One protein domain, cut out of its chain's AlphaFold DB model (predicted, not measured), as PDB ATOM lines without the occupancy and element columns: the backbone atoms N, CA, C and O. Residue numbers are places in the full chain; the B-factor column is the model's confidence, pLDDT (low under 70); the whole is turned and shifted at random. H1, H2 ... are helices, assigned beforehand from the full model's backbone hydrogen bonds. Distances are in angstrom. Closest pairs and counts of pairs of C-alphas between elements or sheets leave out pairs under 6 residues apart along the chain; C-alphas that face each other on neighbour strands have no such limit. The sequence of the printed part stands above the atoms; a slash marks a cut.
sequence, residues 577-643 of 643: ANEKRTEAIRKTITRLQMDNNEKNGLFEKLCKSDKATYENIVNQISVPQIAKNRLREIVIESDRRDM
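AT A GLANCE: This is residues 577 to 643 of the 643 residues of the protein "Oligosaccharide 4-alpha-D-glucosyltransferase" of Lachnospiraceae bacterium (UniProt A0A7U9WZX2). Four helices make an up-and-down bundle, each running against the one before: hairpin H1 and H2 stands beside hairpin H3 and H4, and residues 637 to 643 trail off beyond H4 as a tail. The 67 printed residues hold H1, H2, H3, H4, no named strand, and are all helix in class. The whole is compact, radius of gyration of the C-alphas 11.7 A, spanning 41 by 22 by 16 A.

HOW THE PARTS SIT: H1, residues 577 to 591, touches H2, residues 596 to 608, at a shallow tilt of 19 degrees; the closest C-alphas, Thr 582 and Cys 607, are 5.7 A apart. H4, residues 625 to 636, touches H1 with residues 630 to 635 alone, closest C-alphas Arg 581 and Ile 634, 6.7 A. H3, residues 611 to 620, touches H4 at 5 degrees, opposite ways, closest C-alphas Val 618 and Lys 628, 5.9 A. H2 and H3 are close but not clearly touching; H1 and H3 are apart, as are H2 and H4. Every O i to N i+4 pair is within hydrogen-bond range in H2 and H3, 10 of 11 in H1, 5 of 8 in H4.

IN THESE COORDINATES: H1 is 21.8 A long from C-alpha 577 at (55.364, 14.771, -15.354), H2 18.6 A, H3 14.4 A, and H4 18.0 A, ending at C-alpha 636 at (46.093, 14.515, -20.511).

THE WHOLE: The C-alphas farthest apart, Asp 595 and Met 643, are 41.6 A apart. The printed part has no cut, its three links between helices are tight, and pLDDT is under 70 at residues 635 to 643.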
ATOM      1  N   ALA A 577      56.579  14.374 -14.632       85.50
ATOM      2  CA  ALA A 577      55.364  14.771 -15.354       85.50
ATOM      3  C   ALA A 577      55.165  16.302 -15.376       85.50
ATOM      4  O   ALA A 577      54.740  16.867 -16.383       85.50
ATOM      5  N   ASN A 578      55.525  16.989 -14.286       86.69
ATOM      6  CA  ASN A 578      55.372  18.439 -14.181       86.69
ATOM      7  C   ASN A 578      56.383  19.197 -15.051       86.69
ATOM      8  O   ASN A 578      55.993  20.168 -15.704       86.69
ATOM      9  N   GLU A 579      57.652  18.774 -15.095       89.12
ATOM     10  CA  GLU A 579      58.665  19.391 -15.959       89.12
ATOM     11  C   GLU A 579      58.300  19.218 -17.435       89.12
ATOM     12  O   GLU A 579      58.297  20.195 -18.184       89.12
ATOM     13  N   LYS A 580      57.899  18.005 -17.838       88.56
ATOM     14  CA  LYS A 580      57.456  17.714 -19.212       88.56
ATOM     15  C   LYS A 580      56.256  18.560 -19.613       88.56
ATOM     16  O   LYS A 580      56.281  19.211 -20.658       88.56
ATOM     17  N   ARG A 581      55.226  18.612 -18.761       89.31
ATOM     18  CA  ARG A 581      54.040  19.448 -18.986       89.31
ATOM     19  C   ARG A 581      54.423  20.917 -19.129       89.31
ATOM     20  O   ARG A 581      53.969  21.582 -20.056       89.31
ATOM     21  N   THR A 582      55.267  21.424 -18.233       91.62
ATOM     22  CA  THR A 582      55.750  22.811 -18.273       91.62
ATOM     23  C   THR A 582      56.468  23.105 -19.588       91.62
ATOM     24  O   THR A 582      56.186  24.117 -20.229       91.62
ATOM     25  N   GLU A 583      57.336  22.204 -20.042       90.50
ATOM     26  CA  GLU A 583      58.068  22.348 -21.299       90.50
ATOM     27  C   GLU A 583      57.147  22.300 -22.528       90.50
ATOM     28  O   GLU A 583      57.275  23.132 -23.429       90.50
ATOM     29  N   ALA A 584      56.164  21.397 -22.556       91.50
ATOM     30  CA  ALA A 584      55.170  21.325 -23.628       91.50
ATOM     31  C   ALA A 584      54.317  22.606 -23.714       91.50
ATOM     32  O   ALA A 584      54.089  23.139 -24.811       91.50
ATOM     33  N   ILE A 585      53.894  23.151 -22.562       94.69
ATOM     34  CA  ILE A 585      53.190  24.440 -22.488       94.69
ATOM     35  C   ILE A 585      54.105  25.554 -23.001       94.69
ATOM     36  O   ILE A 585      53.670  26.360 -23.823       94.69
ATOM     37  N   ARG A 586      55.373  25.589 -22.564       94.00
ATOM     38  CA  ARG A 586      56.356  26.599 -22.983       94.00
ATOM     39  C   ARG A 586      56.525  26.602 -24.499       94.00
ATOM     40  O   ARG A 586      56.295  27.634 -25.123       94.00
ATOM     41  N   LYS A 587      56.847  25.445 -25.093       92.25
ATOM     42  CA  LYS A 587      57.007  25.273 -26.549       92.25
ATOM     43  C   LYS A 587      55.776  25.750 -27.317       92.25
ATOM     44  O   LYS A 587      55.915  26.400 -28.350       92.25
ATOM     45  N   THR A 588      54.585  25.462 -26.798       94.12
ATOM     46  CA  THR A 588      53.324  25.871 -27.425       94.12
ATOM     47  C   THR A 588      53.112  27.380 -27.332       94.12
ATOM     48  O   THR A 588      52.949  28.034 -28.359       94.12
ATOM     49  N   ILE A 589      53.185  27.962 -26.130       95.19
ATOM     50  CA  ILE A 589      52.959  29.399 -25.903       95.19
ATOM     51  C   ILE A 589      53.971  30.264 -26.651       95.19
ATOM     52  O   ILE A 589      53.597  31.299 -27.204       95.19
ATOM     53  N   THR A 590      55.242  29.852 -26.702       94.38
ATOM     54  CA  THR A 590      56.288  30.596 -27.415       94.38
ATOM     55  C   THR A 590      55.888  30.877 -28.868       94.38
ATOM     56  O   THR A 590      56.144  31.978 -29.361       94.38
ATOM     57  N   ARG A 591      55.198  29.935 -29.522       93.06
ATOM     58  CA  ARG A 591      54.823  30.005 -30.945       93.06
ATOM     59  C   ARG A 591      53.527  30.764 -31.235       93.06
ATOM     60  O   ARG A 591      53.339  31.181 -32.377       93.06
ATOM     61  N   LEU A 592      52.668  30.970 -30.232       92.62
ATOM     62  CA  LEU A 592      51.401  31.697 -30.396       92.62
ATOM     63  C   LEU A 592      51.652  33.128 -30.883       92.62
ATOM     64  O   LEU A 592      52.637  33.755 -30.495       92.62
ATOM     65  N   GLN A 593      50.774  33.684 -31.711       90.25
ATOM     66  CA  GLN A 593      50.940  35.053 -32.216       90.25
ATOM     67  C   GLN A 593      50.167  36.048 -31.337       90.25
ATOM     68  O   GLN A 593      49.075  36.488 -31.681       90.25
ATOM     69  N   MET A 594      50.732  36.383 -30.173       91.94
ATOM     70  CA  MET A 594      50.141  37.303 -29.186       91.94
ATOM     71  C   MET A 594      51.217  38.102 -28.430       91.94
ATOM     72  O   MET A 594      52.410  37.814 -28.577       91.94
ATOM     73  N   ASP A 595      50.807  39.086 -27.622       94.25
ATOM     74  CA  ASP A 595      51.722  39.934 -26.847       94.25
ATOM     75  C   ASP A 595      52.627  39.112 -25.911       94.25
ATOM     76  O   ASP A 595      52.187  38.169 -25.251       94.25
ATOM     77  N   ASN A 596      53.911  39.471 -25.835       93.06
ATOM     78  CA  ASN A 596      54.894  38.694 -25.077       93.06
ATOM     79  C   ASN A 596      54.676  38.757 -23.555       93.06
ATOM     80  O   ASN A 596      54.961  37.778 -22.866       93.06
ATOM     81  N   ASN A 597      54.152  39.860 -23.010       93.75
ATOM     82  CA  ASN A 597      53.832  39.929 -21.583       93.75
ATOM     83  C   ASN A 597      52.589  39.095 -21.273       93.75
ATOM     84  O   ASN A 597      52.553  38.389 -20.264       93.75
ATOM     85  N   GLU A 598      51.600  39.114 -22.169       93.19
ATOM     86  CA  GLU A 598      50.442  38.227 -22.071       93.19
ATOM     87  C   GLU A 598      50.847  36.749 -22.165       93.19
ATOM     88  O   GLU A 598      50.352  35.948 -21.372       93.19
ATOM     89  N   LYS A 599      51.791  36.384 -23.050       93.81
ATOM     90  CA  LYS A 599      52.372  35.027 -23.108       93.81
ATOM     91  C   LYS A 599      52.994  34.618 -21.783       93.81
ATOM     92  O   LYS A 599      52.701  33.529 -21.298       93.81
ATOM     93  N   ASN A 600      53.828  35.478 -21.198       94.12
ATOM     94  CA  ASN A 600      54.492  35.192 -19.926       94.12
ATOM     95  C   ASN A 600      53.459  34.979 -18.811       94.12
ATOM     96  O   ASN A 600      53.498  33.970 -18.108       94.12
ATOM     97  N   GLY A 601      52.468  35.872 -18.717       94.69
ATOM     98  CA  GLY A 601      51.379  35.741 -17.753       94.69
ATOM     99  C   GLY A 601      50.520  34.491 -17.976       94.69
ATOM    100  O   GLY A 601      50.105  33.850 -17.010       94.69
ATOM    101  N   LEU A 602      50.253  34.117 -19.232       94.75
ATOM    102  CA  LEU A 602      49.518  32.899 -19.574       94.75
ATOM    103  C   LEU A 602      50.314  31.642 -19.205       94.75
ATOM    104  O   LEU A 602      49.764  30.744 -18.571       94.75
ATOM    105  N   PHE A 603      51.598  31.599 -19.557       96.12
ATOM    106  CA  PHE A 603      52.503  30.497 -19.240       96.12
ATOM    107  C   PHE A 603      52.549  30.230 -17.738       96.12
ATOM    108  O   PHE A 603      52.270  29.114 -17.302       96.12
ATOM    109  N   GLU A 604      52.796  31.264 -16.933       94.94
ATOM    110  CA  GLU A 604      52.842  31.128 -15.478       94.94
ATOM    111  C   GLU A 604      51.527  30.607 -14.889       94.94
ATOM    112  O   GLU A 604      51.543  29.759 -13.992       94.94
ATOM    113  N   LYS A 605      50.385  31.096 -15.393       94.38
ATOM    114  CA  LYS A 605      49.059  30.648 -14.948       94.38
ATOM    115  C   LYS A 605      48.819  29.184 -15.302       94.38
ATOM    116  O   LYS A 605      48.434  28.416 -14.424       94.38
ATOM    117  N   LEU A 606      49.064  28.778 -16.549       94.56
ATOM    118  CA  LEU A 606      48.842  27.399 -16.992       94.56
ATOM    119  C   LEU A 606      49.731  26.402 -16.236       94.56
ATOM    120  O   LEU A 606      49.242  25.361 -15.793       94.56
ATOM    121  N   CYS A 607      51.005  26.734 -16.015       92.56
ATOM    122  CA  CYS A 607      51.937  25.862 -15.295       92.56
ATOM    123  C   CYS A 607      51.513  25.610 -13.840       92.56
ATOM    124  O   CYS A 607      51.703  24.506 -13.341       92.56
ATOM    125  N   LYS A 608      50.885  26.592 -13.179       91.06
ATOM    126  CA  LYS A 608      50.418  26.490 -11.782       91.06
ATOM    127  C   LYS A 608      48.988  25.953 -11.632       91.06
ATOM    128  O   LYS A 608      48.531  25.776 -10.507       91.06
ATOM    129  N   SER A 609      48.267  25.745 -12.733       90.06
ATOM    130  CA  SER A 609      46.846  25.385 -12.705       90.06
ATOM    131  C   SER A 609      46.624  23.880 -12.603       90.06
ATOM    132  O   SER A 609      47.252  23.114 -13.343       90.06
ATOM    133  N   ASP A 610      45.660  23.486 -11.765       89.81
ATOM    134  CA  ASP A 610      45.029  22.165 -11.824       89.81
ATOM    135  C   ASP A 610      44.245  21.975 -13.136       89.81
ATOM    136  O   ASP A 610      44.110  22.903 -13.942       89.81
ATOM    137  N   LYS A 611      43.732  20.765 -13.378       86.81
ATOM    138  CA  LYS A 611      43.048  20.432 -14.633       86.81
ATOM    139  C   LYS A 611      41.855  21.352 -14.926       86.81
ATOM    140  O   LYS A 611      41.768  21.906 -16.021       86.81
ATOM    141  N   ALA A 612      40.960  21.543 -13.957       90.00
ATOM    142  CA  ALA A 612      39.745  22.335 -14.143       90.00
ATOM    143  C   ALA A 612      40.060  23.818 -14.406       90.00
ATOM    144  O   ALA A 612      39.482  24.446 -15.297       90.00
ATOM    145  N   THR A 613      41.020  24.374 -13.667       93.19
ATOM    146  CA  THR A 613      41.478  25.756 -13.836       93.19
ATOM    147  C   THR A 613      42.188  25.935 -15.173       93.19
ATOM    148  O   THR A 613      41.930  26.917 -15.870       93.19
ATOM    149  N   TYR A 614      43.024  24.973 -15.576       93.62
ATOM    150  CA  TYR A 614      43.703  24.990 -16.871       93.62
ATOM    151  C   TYR A 614      42.692  25.035 -18.017       93.62
ATOM    152  O   TYR A 614      42.782  25.900 -18.887       93.62
ATOM    153  N   GLU A 615      41.699  24.140 -18.006       92.88
ATOM    154  CA  GLU A 615      40.653  24.095 -19.031       92.88
ATOM    155  C   GLU A 615      39.874  25.414 -19.096       92.88
ATOM    156  O   GLU A 615      39.634  25.937 -20.186       92.88
ATOM    157  N   ASN A 616      39.538  26.002 -17.944       94.75
ATOM    158  CA  ASN A 616      38.859  27.292 -17.892       94.75
ATOM    159  C   ASN A 616      39.714  28.423 -18.491       94.75
ATOM    160  O   ASN A 616      39.216  29.201 -19.307       94.75
ATOM    161  N   ILE A 617      41.010  28.484 -18.162       95.12
ATOM    162  CA  ILE A 617      41.934  29.464 -18.754       95.12
ATOM    163  C   ILE A 617      41.990  29.278 -20.273       95.12
ATOM    164  O   ILE A 617      41.785  30.241 -21.009       95.12
ATOM    165  N   VAL A 618      42.199  28.050 -20.758       95.00
ATOM    166  CA  VAL A 618      42.269  27.761 -22.201       95.00
ATOM    167  C   VAL A 618      40.966  28.113 -22.925       95.00
ATOM    168  O   VAL A 618      40.987  28.568 -24.070       95.00
ATOM    169  N   ASN A 619      39.815  27.965 -22.273       94.06
ATOM    170  CA  ASN A 619      38.537  28.375 -22.848       94.06
ATOM    171  C   ASN A 619      38.438  29.900 -23.000       94.06
ATOM    172  O   ASN A 619      37.941  30.373 -24.027       94.06
ATOM    173  N   GLN A 620      38.938  30.654 -22.020       93.50
ATOM    174  CA  GLN A 620      38.813  32.113 -21.951       93.50
ATOM    175  C   GLN A 620      39.877  32.883 -22.745       93.50
ATOM    176  O   GLN A 620      39.622  34.023 -23.127       93.50
ATOM    177  N   ILE A 621      41.051  32.298 -23.018       92.62
ATOM    178  CA  ILE A 621      42.101  32.993 -23.781       92.62
ATOM    179  C   ILE A 621      41.630  33.370 -25.191       92.62
ATOM    180  O   ILE A 621      40.926  32.614 -25.867       92.62
ATOM    181  N   SER A 622      42.053  34.543 -25.653       92.25
ATOM    182  CA  SER A 622      41.686  35.089 -26.962       92.25
ATOM    183  C   SER A 622      42.666  34.654 -28.059       92.25
ATOM    184  O   SER A 622      43.275  35.486 -28.724       92.25
ATOM    185  N   VAL A 623      42.821  33.342 -28.240       93.25
ATOM    186  CA  VAL A 623      43.616  32.737 -29.327       93.25
ATOM    187  C   VAL A 623      42.720  31.886 -30.237       93.25
ATOM    188  O   VAL A 623      41.627  31.491 -29.805       93.25
ATOM    189  N   PRO A 624      43.143  31.573 -31.477       95.19
ATOM    190  CA  PRO A 624      42.375  30.717 -32.377       95.19
ATOM    191  C   PRO A 624      42.012  29.359 -31.758       95.19
ATOM    192  O   PRO A 624      42.742  28.811 -30.930       95.19
ATOM    193  N   GLN A 625      40.896  28.769 -32.195       95.38
ATOM    194  CA  GLN A 625      40.403  27.506 -31.628       95.38
ATOM    195  C   GLN A 625      41.412  26.352 -31.769       95.38
ATOM    196  O   GLN A 625      41.521  25.528 -30.862       95.38
ATOM    197  N   ILE A 626      42.187  26.314 -32.855       95.62
ATOM    198  CA  ILE A 626      43.229  25.301 -33.074       95.62
ATOM    199  C   ILE A 626      44.365  25.390 -32.038       95.62
ATOM    200  O   ILE A 626      44.813  24.365 -31.529       95.62
ATOM    201  N   ALA A 627      44.748  26.602 -31.621       95.00
ATOM    202  CA  ALA A 627      45.724  26.819 -30.554       95.00
ATOM    203  C   ALA A 627      45.183  26.358 -29.193       95.00
ATOM    204  O   ALA A 627      45.892  25.713 -28.417       95.00
ATOM    205  N   LYS A 628      43.892  26.607 -28.923       94.88
ATOM    206  CA  LYS A 628      43.213  26.055 -27.738       94.88
ATOM    207  C   LYS A 628      43.218  24.526 -27.756       94.88
ATOM    208  O   LYS A 628      43.452  23.914 -26.720       94.88
ATOM    209  N   ASN A 629      42.981  23.910 -28.915       94.38
ATOM    210  CA  ASN A 629      43.018  22.453 -29.062       94.38
ATOM    211  C   ASN A 629      44.422  21.903 -28.777       94.38
ATOM    212  O   ASN A 629      44.539  20.954 -28.007       94.38
ATOM    213  N   ARG A 630      45.476  22.552 -29.291       94.56
ATOM    214  CA  ARG A 630      46.863  22.180 -28.983       94.56
ATOM    215  C   ARG A 630      47.183  22.285 -27.489       94.56
ATOM    216  O   ARG A 630      47.821  21.397 -26.942       94.56
ATOM    217  N   LEU A 631      46.720  23.334 -26.806       94.00
ATOM    218  CA  LEU A 631      46.900  23.461 -25.355       94.00
ATOM    219  C   LEU A 631      46.136  22.371 -24.583       94.00
ATOM    220  O   LEU A 631      46.680  21.801 -23.644       94.00
ATOM    221  N   ARG A 632      44.904  22.030 -24.989       91.69
ATOM    222  CA  ARG A 632      44.126  20.938 -24.365       91.69
ATOM    223  C   ARG A 632      44.791  19.575 -24.520       91.69
ATOM    224  O   ARG A 632      44.701  18.762 -23.609       91.69
ATOM    225  N   GLU A 633      45.467  19.348 -25.642       90.88
ATOM    226  CA  GLU A 633      46.207  18.112 -25.908       90.88
ATOM    227  C   GLU A 633      47.270  17.825 -24.829       90.88
ATOM    228  O   GLU A 633      47.460  16.677 -24.443       90.88
ATOM    229  N   ILE A 634      47.891  18.867 -24.264       87.25
ATOM    230  CA  ILE A 634      48.956  18.758 -23.247       87.25
ATOM    231  C   ILE A 634      48.416  18.306 -21.872       87.25
ATOM    232  O   ILE A 634      49.164  17.828 -21.023       87.25
ATOM    233  N   VAL A 635      47.116  18.462 -21.606       65.62
ATOM    234  CA  VAL A 635      46.512  18.319 -20.259       65.62
ATOM    235  C   VAL A 635      46.308  16.861 -19.835       65.62
ATOM    236  O   VAL A 635      45.873  16.602 -18.716       65.62
ATOM    237  N   ILE A 636      46.595  15.886 -20.697       57.28
ATOM    238  CA  ILE A 636      46.093  14.515 -20.511       57.28
ATOM    239  C   ILE A 636      46.811  13.723 -19.393       57.28
ATOM    240  O   ILE A 636      46.317  12.673 -18.986       57.28
ATOM    241  N   GLU A 637      47.866  14.245 -18.762       48.88
ATOM    242  CA  GLU A 637      48.497  13.594 -17.603       48.88
ATOM    243  C   GLU A 637      48.282  14.341 -16.275       48.88
ATOM    244  O   GLU A 637      49.103  15.166 -15.878       48.88
ATOM    245  N   SER A 638      47.228  13.988 -15.525       39.09
ATOM    246  CA  SER A 638      47.299  14.060 -14.049       39.09
ATOM    247  C   SER A 638      46.347  13.134 -13.279       39.09
ATOM    248  O   SER A 638      46.780  12.611 -12.261       39.09
ATOM    249  N   ASP A 639      45.121  12.839 -13.742       37.03
ATOM    250  CA  ASP A 639      44.079  12.302 -12.825       37.03
ATOM    251  C   ASP A 639      43.333  11.027 -13.273       37.03
ATOM    252  O   ASP A 639      42.138  10.883 -13.030       37.03
ATOM    253  N   ARG A 640      43.990  10.061 -13.924       39.31
ATOM    254  CA  ARG A 640      43.374   8.732 -14.169       39.31
ATOM    255  C   ARG A 640      44.201   7.571 -13.615       39.31
ATOM    256  O   ARG A 640      44.446   6.602 -14.321       39.31
ATOM    257  N   ARG A 641      44.655   7.682 -12.360       34.25
ATOM    258  CA  ARG A 641      45.228   6.542 -11.612       34.25
ATOM    259  C   ARG A 641      44.289   5.924 -10.566       34.25
ATOM    260  O   ARG A 641      44.666   4.909 -10.003       34.25
ATOM    261  N   ASP A 642      43.072   6.437 -10.393       30.50
ATOM    262  CA  ASP A 642      42.067   5.811  -9.525       30.50
ATOM    263  C   ASP A 642      40.840   5.395 -10.345       30.50
ATOM    264  O   ASP A 642      39.891   6.168 -10.467       30.50
ATOM    265  N   MET A 643      40.887   4.204 -10.952       28.58
ATOM    266  CA  MET A 643      39.748   3.290 -11.150       28.58
ATOM    267  C   MET A 643      40.243   1.915 -11.588       28.58
ATOM    268  O   MET A 643      40.992   1.858 -12.590       28.58
TER     269      MET A 643